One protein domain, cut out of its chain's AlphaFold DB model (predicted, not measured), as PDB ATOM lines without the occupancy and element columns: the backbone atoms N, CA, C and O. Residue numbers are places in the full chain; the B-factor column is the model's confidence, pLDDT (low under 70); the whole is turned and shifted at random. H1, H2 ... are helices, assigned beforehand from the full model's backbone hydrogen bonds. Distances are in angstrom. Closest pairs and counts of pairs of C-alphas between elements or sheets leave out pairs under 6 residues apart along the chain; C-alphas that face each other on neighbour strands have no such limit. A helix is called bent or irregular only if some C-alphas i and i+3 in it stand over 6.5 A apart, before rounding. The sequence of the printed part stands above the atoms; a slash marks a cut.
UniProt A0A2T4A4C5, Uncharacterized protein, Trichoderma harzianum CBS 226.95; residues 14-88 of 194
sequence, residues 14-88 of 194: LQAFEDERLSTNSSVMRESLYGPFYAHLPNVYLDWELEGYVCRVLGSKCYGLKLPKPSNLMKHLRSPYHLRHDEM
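Overview. This is residues 14 to 88 of the 194 residues of an uncharacterized protein of Trichoderma harzianum CBS 226.95 (UniProt A0A2T4A4C5). Look first for one long, kinked helix, H1, whose first residues, 14 to 22, stick out as an arm from a compact body. That body holds the rest of H1, a long looping stretch with no named element, residues 39 to 69, and two short helices, H2 and then H3, with a corner between them. The printed part has 75 residues, with three named helices in the order H1, H2, H3 and no named strand; the class is all helix. The whole is only just loose, close to compact, with a radius of gyration of the C-alphas of 13.8 A, and it is elongated, spanning 48 by 26 by 20 A.

Arrangement. Start with H1, residues 14 to 38, which has a kink of 36 degrees near residue 32. It is irregular: C-alphas 33 and 36 are 7.3 A apart. With residues 37 to 38 alone it touches H2, residues 70 to 77; the closest C-alphas, of Phe 37 and Met 74, are 6.0 A apart. Their lines are about perpendicular, at 73 degrees. Go on to H3, residues 80 to 88, which is close to H2 but not clearly touching: their closest C-alphas, of Leu 77 and Leu 83, are 7.8 A apart. These two run the same way at a steep tilt of 54 degrees. H1 and H3 are apart. Every O i to N i+4 pair is within hydrogen-bond range in H2 and H3, and 16 of 21 in H1.

Along the chain. Find C-alpha 14 at (-19.672, 16.303, -33.085); from there H1 runs 35.8 A to C-alpha 38 at (-27.682, 30.946, -1.449). H2 measures 10.6 A from C-alpha 70 to C-alpha 77. H3 runs 12.1 A from C-alpha 80 to C-alpha 88 at (-38.783, 23.054, 7.074).

Size, cuts and confidence. The C-alphas of Leu 14 and Pro 80 are the two farthest apart, at 47.9 A. The printed part has no cut. The link from H1 to H2 is long, 31 residues, and that from H2 to H3 is tight, 2 residues. The mean pLDDT of the printed part is 96.1, and no printed residue is under 70.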
ATOM      1  N   LEU A  14     -20.643  15.507 -33.844       93.56
ATOM      2  CA  LEU A  14     -19.672  16.303 -33.085       93.56
ATOM      3  C   LEU A  14     -20.315  17.530 -32.435       93.56
ATOM      4  O   LEU A  14     -20.066  17.791 -31.261       93.56
ATOM      5  N   GLN A  15     -21.176  18.235 -33.168       93.81
ATOM      6  CA  GLN A  15     -21.901  19.382 -32.637       93.81
ATOM      7  C   GLN A  15     -22.811  18.983 -31.470       93.81
ATOM      8  O   GLN A  15     -22.796  19.645 -30.438       93.81
ATOM      9  N   ALA A  16     -23.529  17.861 -31.579       92.94
ATOM     10  CA  ALA A  16     -24.377  17.368 -30.496       92.94
ATOM     11  C   ALA A  16     -23.585  17.093 -29.203       92.94
ATOM     12  O   ALA A  16     -24.043  17.445 -28.117       92.94
ATOM     13  N   PHE A  17     -22.378  16.523 -29.309       93.06
ATOM     14  CA  PHE A  17     -21.496  16.330 -28.151       93.06
ATOM     15  C   PHE A  17     -21.035  17.653 -27.534       93.06
ATOM     16  O   PHE A  17     -20.908  17.768 -26.312       93.06
ATOM     17  N   GLU A  18     -20.747  18.651 -28.363       93.62
ATOM     18  CA  GLU A  18     -20.268  19.948 -27.899       93.62
ATOM     19  C   GLU A  18     -21.386  20.756 -27.230       93.62
ATOM     20  O   GLU A  18     -21.174  21.312 -26.149       93.62
ATOM     21  N   ASP A  19     -22.594  20.713 -27.792       89.88
ATOM     22  CA  ASP A  19     -23.809  21.294 -27.218       89.88
ATOM     23  C   ASP A  19     -24.166  20.647 -25.871       89.88
ATOM     24  O   ASP A  19     -24.456  21.352 -24.902       89.88
ATOM     25  N   GLU A  20     -24.075  19.316 -25.753       89.56
ATOM     26  CA  GLU A  20     -24.279  18.601 -24.484       89.56
ATOM     27  C   GLU A  20     -23.248  19.030 -23.423       89.56
ATOM     28  O   GLU A  20     -23.585  19.297 -22.259       89.56
ATOM     29  N   ARG A  21     -21.981  19.180 -23.830       90.19
ATOM     30  CA  ARG A  21     -20.907  19.646 -22.945       90.19
ATOM     31  C   ARG A  21     -21.134  21.090 -22.492       90.19
ATOM     32  O   ARG A  21     -20.961  21.396 -21.313       90.19
ATOM     33  N   LEU A  22     -21.529  21.977 -23.404       86.81
ATOM     34  CA  LEU A  22     -21.828  23.382 -23.107       86.81
ATOM     35  C   LEU A  22     -23.063  23.528 -22.216       86.81
ATOM     36  O   LEU A  22     -23.040  24.321 -21.271       86.81
ATOM     37  N   SER A  23     -24.101  22.728 -22.463       82.44
ATOM     38  CA  SER A  23     -25.301  22.669 -21.626       82.44
ATOM     39  C   SER A  23     -24.932  22.321 -20.184       82.44
ATOM     40  O   SER A  23     -25.252  23.083 -19.267       82.44
ATOM     41  N   THR A  24     -24.135  21.267 -19.990       82.25
ATOM     42  CA  THR A  24     -23.664  20.845 -18.662       82.25
ATOM     43  C   THR A  24     -22.787  21.910 -17.991       82.25
ATOM     44  O   THR A  24     -22.881  22.133 -16.786       82.25
ATOM     45  N   ASN A  25     -21.963  22.626 -18.759       90.12
ATOM     46  CA  ASN A  25     -21.093  23.674 -18.218       90.12
ATOM     47  C   ASN A  25     -21.866  24.917 -17.753       90.12
ATOM     48  O   ASN A  25     -21.425  25.612 -16.833       90.12
ATOM     49  N   SER A  26     -23.015  25.211 -18.366       91.00
ATOM     50  CA  SER A  26     -23.782  26.418 -18.052       91.00
ATOM     51  C   SER A  26     -24.329  26.415 -16.619       91.00
ATOM     52  O   SER A  26     -24.227  27.427 -15.918       91.00
ATOM     53  N   SER A  27     -24.828  25.275 -16.137       91.50
ATOM     54  CA  SER A  27     -25.335  25.127 -14.769       91.50
ATOM     55  C   SER A  27     -24.214  25.255 -13.732       91.50
ATOM     56  O   SER A  27     -24.367  25.994 -12.760       91.50
ATOM     57  N   VAL A  28     -23.045  24.656 -13.990       93.25
ATOM     58  CA  VAL A  28     -21.850  24.741 -13.126       93.25
ATOM     59  C   VAL A  28     -21.330  26.176 -13.010       93.25
ATOM     60  O   VAL A  28     -20.989  26.649 -11.919       93.25
ATOM     61  N   MET A  29     -21.295  26.911 -14.124       94.56
ATOM     62  CA  MET A  29     -20.908  28.325 -14.123       94.56
ATOM     63  C   MET A  29     -21.901  29.172 -13.325       94.56
ATOM     64  O   MET A  29     -21.497  30.032 -12.540       94.56
ATOM     65  N   ARG A  30     -23.205  28.910 -13.474       95.50
ATOM     66  CA  ARG A  30     -24.255  29.600 -12.714       95.50
ATOM     67  C   ARG A  30     -24.182  29.281 -11.223       95.50
ATOM     68  O   ARG A  30     -24.301  30.203 -10.419       95.50
ATOM     69  N   GLU A  31     -23.925  28.035 -10.848       96.44
ATOM     70  CA  GLU A  31     -23.677  27.652  -9.456       96.44
ATOM     71  C   GLU A  31     -22.462  28.390  -8.882       96.44
ATOM     72  O   GLU A  31     -22.537  28.952  -7.792       96.44
ATOM     73  N   SER A  32     -21.371  28.492  -9.640       96.69
ATOM     74  CA  SER A  32     -20.165  29.206  -9.199       96.69
ATOM     75  C   SER A  32     -20.406  30.711  -9.017       96.69
ATOM     76  O   SER A  32     -19.949  31.307  -8.042       96.69
ATOM     77  N   LEU A  33     -21.155  31.333  -9.933       96.38
ATOM     78  CA  LEU A  33     -21.460  32.767  -9.903       96.38
ATOM     79  C   LEU A  33     -22.497  33.133  -8.835       96.38
ATOM     80  O   LEU A  33     -22.368  34.160  -8.165       96.38
ATOM     81  N   TYR A  34     -23.551  32.326  -8.698       97.38
ATOM     82  CA  TYR A  34     -24.704  32.654  -7.863       97.38
ATOM     83  C   TYR A  34     -24.750  31.898  -6.534       97.38
ATOM     84  O   TYR A  34     -25.424  32.361  -5.612       97.38
ATOM     85  N   GLY A  35     -24.022  30.790  -6.394       97.56
ATOM     86  CA  GLY A  35     -23.914  29.977  -5.177       97.56
ATOM     87  C   GLY A  35     -23.710  30.786  -3.894       97.56
ATOM     88  O   GLY A  35     -24.461  30.581  -2.937       97.56
ATOM     89  N   PRO A  36     -22.807  31.787  -3.866       98.06
ATOM     90  CA  PRO A  36     -22.608  32.625  -2.684       98.06
ATOM     91  C   PRO A  36     -23.868  33.356  -2.185       98.06
ATOM     92  O   PRO A  36     -23.980  33.623  -0.989       98.06
ATOM     93  N   PHE A  37     -24.846  33.655  -3.052       98.12
ATOM     94  CA  PHE A  37     -26.114  34.269  -2.630       98.12
ATOM     95  C   PHE A  37     -27.030  33.306  -1.869       98.12
ATOM     96  O   PHE A  37     -27.889  33.774  -1.123       98.12
ATOM     97  N   TYR A  38     -26.865  31.995  -2.062       98.25
ATOM     98  CA  TYR A  38     -27.682  30.946  -1.449       98.25
ATOM     99  C   TYR A  38     -26.950  30.187  -0.338       98.25
ATOM    100  O   TYR A  38     -27.546  29.314   0.280       98.25
ATOM    101  N   ALA A  39     -25.695  30.532  -0.037       97.88
ATOM    102  CA  ALA A  39     -24.870  29.838   0.955       97.88
ATOM    103  C   ALA A  39     -25.506  29.750   2.360       97.88
ATOM    104  O   ALA A  39     -25.157  28.871   3.141       97.88
ATOM    105  N   HIS A  40     -26.446  30.644   2.694       97.75
ATOM    106  CA  HIS A  40     -27.187  30.628   3.962       97.75
ATOM    107  C   HIS A  40     -28.452  29.752   3.956       97.75
ATOM    108  O   HIS A  40     -29.141  29.713   4.971       97.75
ATOM    109  N   LEU A  41     -28.769  29.077   2.848       97.88
ATOM    110  CA  LEU A  41     -29.919  28.174   2.691       97.88
ATOM    111  C   LEU A  41     -29.431  26.758   2.303       97.88
ATOM    112  O   LEU A  41     -29.577  26.350   1.151       97.88
ATOM    113  N   PRO A  42     -28.787  26.008   3.215       97.19
ATOM    114  CA  PRO A  42     -28.144  24.734   2.883       97.19
ATOM    115  C   PRO A  42     -29.112  23.558   2.672       97.19
ATOM    116  O   PRO A  42     -28.696  22.509   2.189       97.19
ATOM    117  N   ASN A  43     -30.380  23.691   3.062       97.31
ATOM    118  CA  ASN A  43     -31.366  22.607   3.050       97.31
ATOM    119  C   ASN A  43     -32.374  22.722   1.894       97.31
ATOM    120  O   ASN A  43     -33.272  21.882   1.766       97.31
ATOM    121  N   VAL A  44     -32.276  23.761   1.061       97.44
ATOM    122  CA  VAL A  44     -33.156  23.940  -0.100       97.44
ATOM    123  C   VAL A  44     -32.523  23.409  -1.381       97.44
ATOM    124  O   VAL A  44     -31.321  23.509  -1.595       97.44
ATOM    125  N   TYR A  45     -33.363  22.887  -2.272       97.69
ATOM    126  CA  TYR A  45     -32.945  22.538  -3.626       97.69
ATOM    127  C   TYR A  45     -32.988  23.781  -4.515       97.69
ATOM    128  O   TYR A  45     -33.967  24.538  -4.485       97.69
ATOM    129  N   LEU A  46     -31.931  23.982  -5.297       97.94
ATOM    130  CA  LEU A  46     -31.776  25.117  -6.196       97.94
ATOM    131  C   LEU A  46     -31.824  24.644  -7.644       97.94
ATOM    132  O   LEU A  46     -31.250  23.613  -7.980       97.94
ATOM    133  N   ASP A  47     -32.504  25.414  -8.484       97.75
ATOM    134  CA  ASP A  47     -32.487  25.227  -9.928       97.75
ATOM    135  C   ASP A  47     -31.461  26.156 -10.583       97.75
ATOM    136  O   ASP A  47     -31.649  27.377 -10.647       97.75
ATOM    137  N   TRP A  48     -30.367  25.566 -11.059       96.50
ATOM    138  CA  TRP A  48     -29.292  26.280 -11.738       96.50
ATOM    139  C   TRP A  48     -29.545  26.494 -13.230       96.50
ATOM    140  O   TRP A  48     -28.705  27.126 -13.862       96.50
ATOM    141  N   GLU A  49     -30.671  26.050 -13.795       95.38
ATOM    142  CA  GLU A  49     -30.994  26.273 -15.212       95.38
ATOM    143  C   GLU A  49     -31.499  27.689 -15.498       95.38
ATOM    144  O   GLU A  49     -31.369  28.202 -16.609       95.38
ATOM    145  N   LEU A  50     -32.039  28.374 -14.487       95.75
ATOM    146  CA  LEU A  50     -32.542  29.730 -14.671       95.75
ATOM    147  C   LEU A  50     -31.410  30.761 -14.769       95.75
ATOM    148  O   LEU A  50     -30.452  30.752 -13.989       95.75
ATOM    149  N   GLU A  51     -31.577  31.738 -15.659       95.00
ATOM    150  CA  GLU A  51     -30.605  32.808 -15.903       95.00
ATOM    151  C   GLU A  51     -30.932  34.119 -15.176       95.00
ATOM    152  O   GLU A  51     -32.089  34.481 -14.957       95.00
ATOM    153  N   GLY A  52     -29.880  34.864 -14.813       96.31
ATOM    154  CA  GLY A  52     -29.983  36.190 -14.199       96.31
ATOM    155  C   GLY A  52     -30.268  36.184 -12.692       96.31
ATOM    156  O   GLY A  52     -30.122  35.182 -11.989       96.31
ATOM    157  N   TYR A  53     -30.667  37.334 -12.150       98.00
ATOM    158  CA  TYR A  53     -30.960  37.485 -10.720       98.00
ATOM    159  C   TYR A  53     -32.387  37.030 -10.400       98.00
ATOM    160  O   TYR A  53     -33.285  37.844 -10.196       98.00
ATOM    161  N   VAL A  54     -32.603  35.717 -10.368       98.44
ATOM    162  CA  VAL A  54     -33.915  35.108 -10.113       98.44
ATOM    163  C   VAL A  54     -33.934  34.280  -8.836       98.44
ATOM    164  O   VAL A  54     -32.902  33.787  -8.388       98.44
ATOM    165  N   CYS A  55     -35.108  34.093  -8.237       98.56
ATOM    166  CA  CYS A  55     -35.268  33.131  -7.149       98.56
ATOM    167  C   CYS A  55     -35.213  31.688  -7.689       98.56
ATOM    168  O   CYS A  55     -36.077  31.288  -8.466       98.56
ATOM    169  N   ARG A  56     -34.227  30.903  -7.240       98.50
ATOM    170  CA  ARG A  56     -33.968  29.517  -7.682       98.50
ATOM    171  C   ARG A  56     -34.464  28.444  -6.714       98.50
ATOM    172  O   ARG A  56     -34.249  27.266  -6.951       98.50
ATOM    173  N   VAL A  57     -35.111  28.831  -5.615       98.38
ATOM    174  CA  VAL A  57     -35.522  27.905  -4.547       98.38
ATOM    175  C   VAL A  57     -36.715  27.062  -5.005       98.38
ATOM    176  O   VAL A  57     -37.833  27.578  -5.124       98.38
ATOM    177  N   LEU A  58     -36.492  25.768  -5.248       97.94
ATOM    178  CA  LEU A  58     -37.517  24.838  -5.729       97.94
ATOM    179  C   LEU A  58     -38.622  24.603  -4.688       97.94
ATOM    180  O   LEU A  58     -38.379  24.320  -3.511       97.94
ATOM    181  N   GLY A  59     -39.876  24.686  -5.140       96.94
ATOM    182  CA  GLY A  59     -41.065  24.563  -4.287       96.94
ATOM    183  C   GLY A  59     -41.399  25.820  -3.475       96.94
ATOM    184  O   GLY A  59     -42.307  25.788  -2.641       96.94
ATOM    185  N   SER A  60     -40.694  26.930  -3.711       97.69
ATOM    186  CA  SER A  60     -41.071  28.233  -3.170       97.69
ATOM    187  C   SER A  60     -42.154  28.908  -4.026       97.69
ATOM    188  O   SER A  60     -42.223  28.714  -5.236       97.69
ATOM    189  N   LYS A  61     -42.994  29.753  -3.416       97.94
ATOM    190  CA  LYS A  61     -44.050  30.514  -4.117       97.94
ATOM    191  C   LYS A  61     -43.498  31.591  -5.052       97.94
ATOM    192  O   LYS A  61     -44.223  32.099  -5.897       97.94
ATOM    193  N   CYS A  62     -42.242  31.978  -4.858       98.25
ATOM    194  CA  CYS A  62     -41.558  33.006  -5.631       98.25
ATOM    195  C   CYS A  62     -40.497  32.422  -6.567       98.25
ATOM    196  O   CYS A  62     -39.670  33.177  -7.066       98.25
ATOM    197  N   TYR A  63     -40.484  31.107  -6.789       98.44
ATOM    198  CA  TYR A  63     -39.600  30.466  -7.757       98.44
ATOM    199  C   TYR A  63     -39.743  31.125  -9.144       98.44
ATOM    200  O   TYR A  63     -40.855  31.397  -9.594       98.44
ATOM    201  N   GLY A  64     -38.616  31.456  -9.781       98.19
ATOM    202  CA  GLY A  64     -38.574  32.176 -11.059       98.19
ATOM    203  C   GLY A  64     -38.787  33.694 -10.972       98.19
ATOM    204  O   GLY A  64     -38.684  34.381 -11.990       98.19
ATOM    205  N   LEU A  65     -39.042  34.262  -9.784       98.44
ATOM    206  CA  LEU A  65     -39.195  35.712  -9.620       98.44
ATOM    207  C   LEU A  65     -37.902  36.437 -10.014       98.44
ATOM    208  O   LEU A  65     -36.870  36.254  -9.365       98.44
ATOM    209  N   LYS A  66     -37.979  37.291 -11.042       98.38
ATOM    210  CA  LYS A  66     -36.873  38.134 -11.514       98.38
ATOM    211  C   LYS A  66     -36.692  39.356 -10.616       98.38
ATOM    212  O   LYS A  66     -37.647  40.072 -10.327       98.38
ATOM    213  N   LEU A  67     -35.454  39.618 -10.205       98.25
ATOM    214  CA  LEU A  67     -35.065  40.784  -9.419       98.25
ATOM    215  C   LEU A  67     -34.076  41.640 -10.226       98.25
ATOM    216  O   LEU A  67     -33.190  41.104 -10.881       98.25
ATOM    217  N   PRO A  68     -34.172  42.976 -10.182       97.56
ATOM    218  CA  PRO A  68     -33.384  43.830 -11.075       97.56
ATOM    219  C   PRO A  68     -31.915  43.976 -10.656       97.56
ATOM    220  O   PRO A  68     -31.096  44.444 -11.439       97.56
ATOM    221  N   LYS A  69     -31.573  43.653  -9.402       98.00
ATOM    222  CA  LYS A  69     -30.242  43.888  -8.824       98.00
ATOM    223  C   LYS A  69     -29.818  42.715  -7.935       98.00
ATOM    224  O   LYS A  69     -30.676  42.177  -7.226       98.00
ATOM    225  N   PRO A  70     -28.513  42.393  -7.856       97.69
ATOM    226  CA  PRO A  70     -28.006  41.335  -6.976       97.69
ATOM    227  C   PRO A  70     -28.317  41.606  -5.497       97.69
ATOM    228  O   PRO A  70     -28.681  40.702  -4.748       97.69
ATOM    229  N   SER A  71     -28.275  42.872  -5.072       98.00
ATOM    230  CA  SER A  71     -28.632  43.271  -3.706       98.00
ATOM    231  C   SER A  71     -30.102  42.994  -3.366       98.00
ATOM    232  O   SER A  71     -30.411  42.649  -2.225       98.00
ATOM    233  N   ASN A  72     -31.007  43.091  -4.344       98.38
ATOM    234  CA  ASN A  72     -32.416  42.751  -4.153       98.38
ATOM    235  C   ASN A  72     -32.601  41.239  -4.025       98.38
ATOM    236  O   ASN A  72     -33.357  40.812  -3.156       98.38
ATOM    237  N   LEU A  73     -31.885  40.438  -4.826       98.38
ATOM    238  CA  LEU A  73     -31.881  38.979  -4.686       98.38
ATOM    239  C   LEU A  73     -31.402  38.570  -3.291       98.38
ATOM    240  O   LEU A  73     -32.086  37.815  -2.609       98.38
ATOM    241  N   MET A  74     -30.293  39.133  -2.812       98.38
ATOM    242  CA  MET A  74     -29.782  38.823  -1.476       98.38
ATOM    243  C   MET A  74     -30.779  39.190  -0.363       98.38
ATOM    244  O   MET A  74     -31.027  38.388   0.536       98.38
ATOM    245  N   LYS A  75     -31.400  40.379  -0.434       98.50
ATOM    246  CA  LYS A  75     -32.462  40.792   0.507       98.50
ATOM    247  C   LYS A  75     -33.668  39.854   0.449       98.50
ATOM    248  O   LYS A  75     -34.202  39.485   1.489       98.50
ATOM    249  N   HIS A  76     -34.073  39.456  -0.755       98.56
ATOM    250  CA  HIS A  76     -35.169  38.520  -0.974       98.56
ATOM    251  C   HIS A  76     -34.878  37.157  -0.333       98.56
ATOM    252  O   HIS A  76     -35.695  36.670   0.447       98.56
ATOM    253  N   LEU A  77     -33.699  36.577  -0.586       98.56
ATOM    254  CA  LEU A  77     -33.281  35.275  -0.046       98.56
ATOM    255  C   LEU A  77     -33.090  35.276   1.476       98.56
ATOM    256  O   LEU A  77     -33.168  34.224   2.099       98.56
ATOM    257  N   ARG A  78     -32.856  36.443   2.085       98.44
ATOM    258  CA  ARG A  78     -32.797  36.623   3.546       98.44
ATOM    259  C   ARG A  78     -34.157  36.911   4.186       98.44
ATOM    260  O   ARG A  78     -34.227  37.158   5.387       98.44
ATOM    261  N   SER A  79     -35.239  36.917   3.406       98.50
ATOM    262  CA  SER A  79     -36.577  37.107   3.961       98.50
ATOM    263  C   SER A  79     -36.964  35.943   4.890       98.50
ATOM    264  O   SER A  79     -36.565  34.801   4.642       98.50
ATOM    265  N   PRO A  80     -37.803  36.187   5.918       98.38
ATOM    266  CA  PRO A  80     -38.252  35.139   6.842       98.38
ATOM    267  C   PRO A  80     -38.912  33.945   6.145       98.38
ATOM    268  O   PRO A  80     -38.891  32.827   6.652       98.38
ATOM    269  N   TYR A  81     -39.499  34.182   4.972       98.50
ATOM    270  CA  TYR A  81     -40.115  33.143   4.163       98.50
ATOM    271  C   TYR A  81     -39.108  32.073   3.717       98.50
ATOM    272  O   TYR A  81     -39.364  30.889   3.927       98.50
ATOM    273  N   HIS A  82     -37.967  32.473   3.145       98.56
ATOM    274  CA  HIS A  82     -36.950  31.528   2.665       98.56
ATOM    275  C   HIS A  82     -36.207  30.849   3.807       98.56
ATOM    276  O   HIS A  82     -35.963  29.651   3.722       98.56
ATOM    277  N   LEU A  83     -35.938  31.571   4.898       98.25
ATOM    278  CA  LEU A  83     -35.339  30.984   6.100       98.25
ATOM    279  C   LEU A  83     -36.233  29.880   6.681       98.25
ATOM    280  O   LEU A  83     -35.779  28.763   6.899       98.25
ATOM    281  N   ARG A  84     -37.540  30.139   6.823       98.00
ATOM    282  CA  ARG A  84     -38.493  29.110   7.259       98.00
ATOM    283  C   ARG A  84     -38.600  27.963   6.247       98.00
ATOM    284  O   ARG A  84     -38.798  26.820   6.646       98.00
ATOM    285  N   HIS A  85     -38.522  28.244   4.945       97.69
ATOM    286  CA  HIS A  85     -38.552  27.198   3.920       97.69
ATOM    287  C   HIS A  85     -37.341  26.262   4.019       97.69
ATOM    288  O   HIS A  85     -37.516  25.049   3.931       97.69
ATOM    289  N   ASP A  86     -36.153  26.820   4.259       97.69
ATOM    290  CA  ASP A  86     -34.929  26.067   4.533       97.69
ATOM    291  C   ASP A  86     -35.060  25.217   5.803       97.69
ATOM    292  O   ASP A  86     -34.889  24.002   5.752       97.69
ATOM    293  N   GLU A  87     -35.497  25.816   6.913       96.06
ATOM    294  CA  GLU A  87     -35.717  25.112   8.185       96.06
ATOM    295  C   GLU A  87     -36.715  23.951   8.066       96.06
ATOM    296  O   GLU A  87     -36.517  22.894   8.660       96.06
ATOM    297  N   MET A  88     -37.794  24.118   7.293       95.06
ATOM    298  CA  MET A  88     -38.783  23.054   7.074       95.06
ATOM    299  C   MET A  88     -38.225  21.875   6.272       95.06
ATOM    300  O   MET A  88     -38.734  20.760   6.410       95.06
TER     301      MET A  88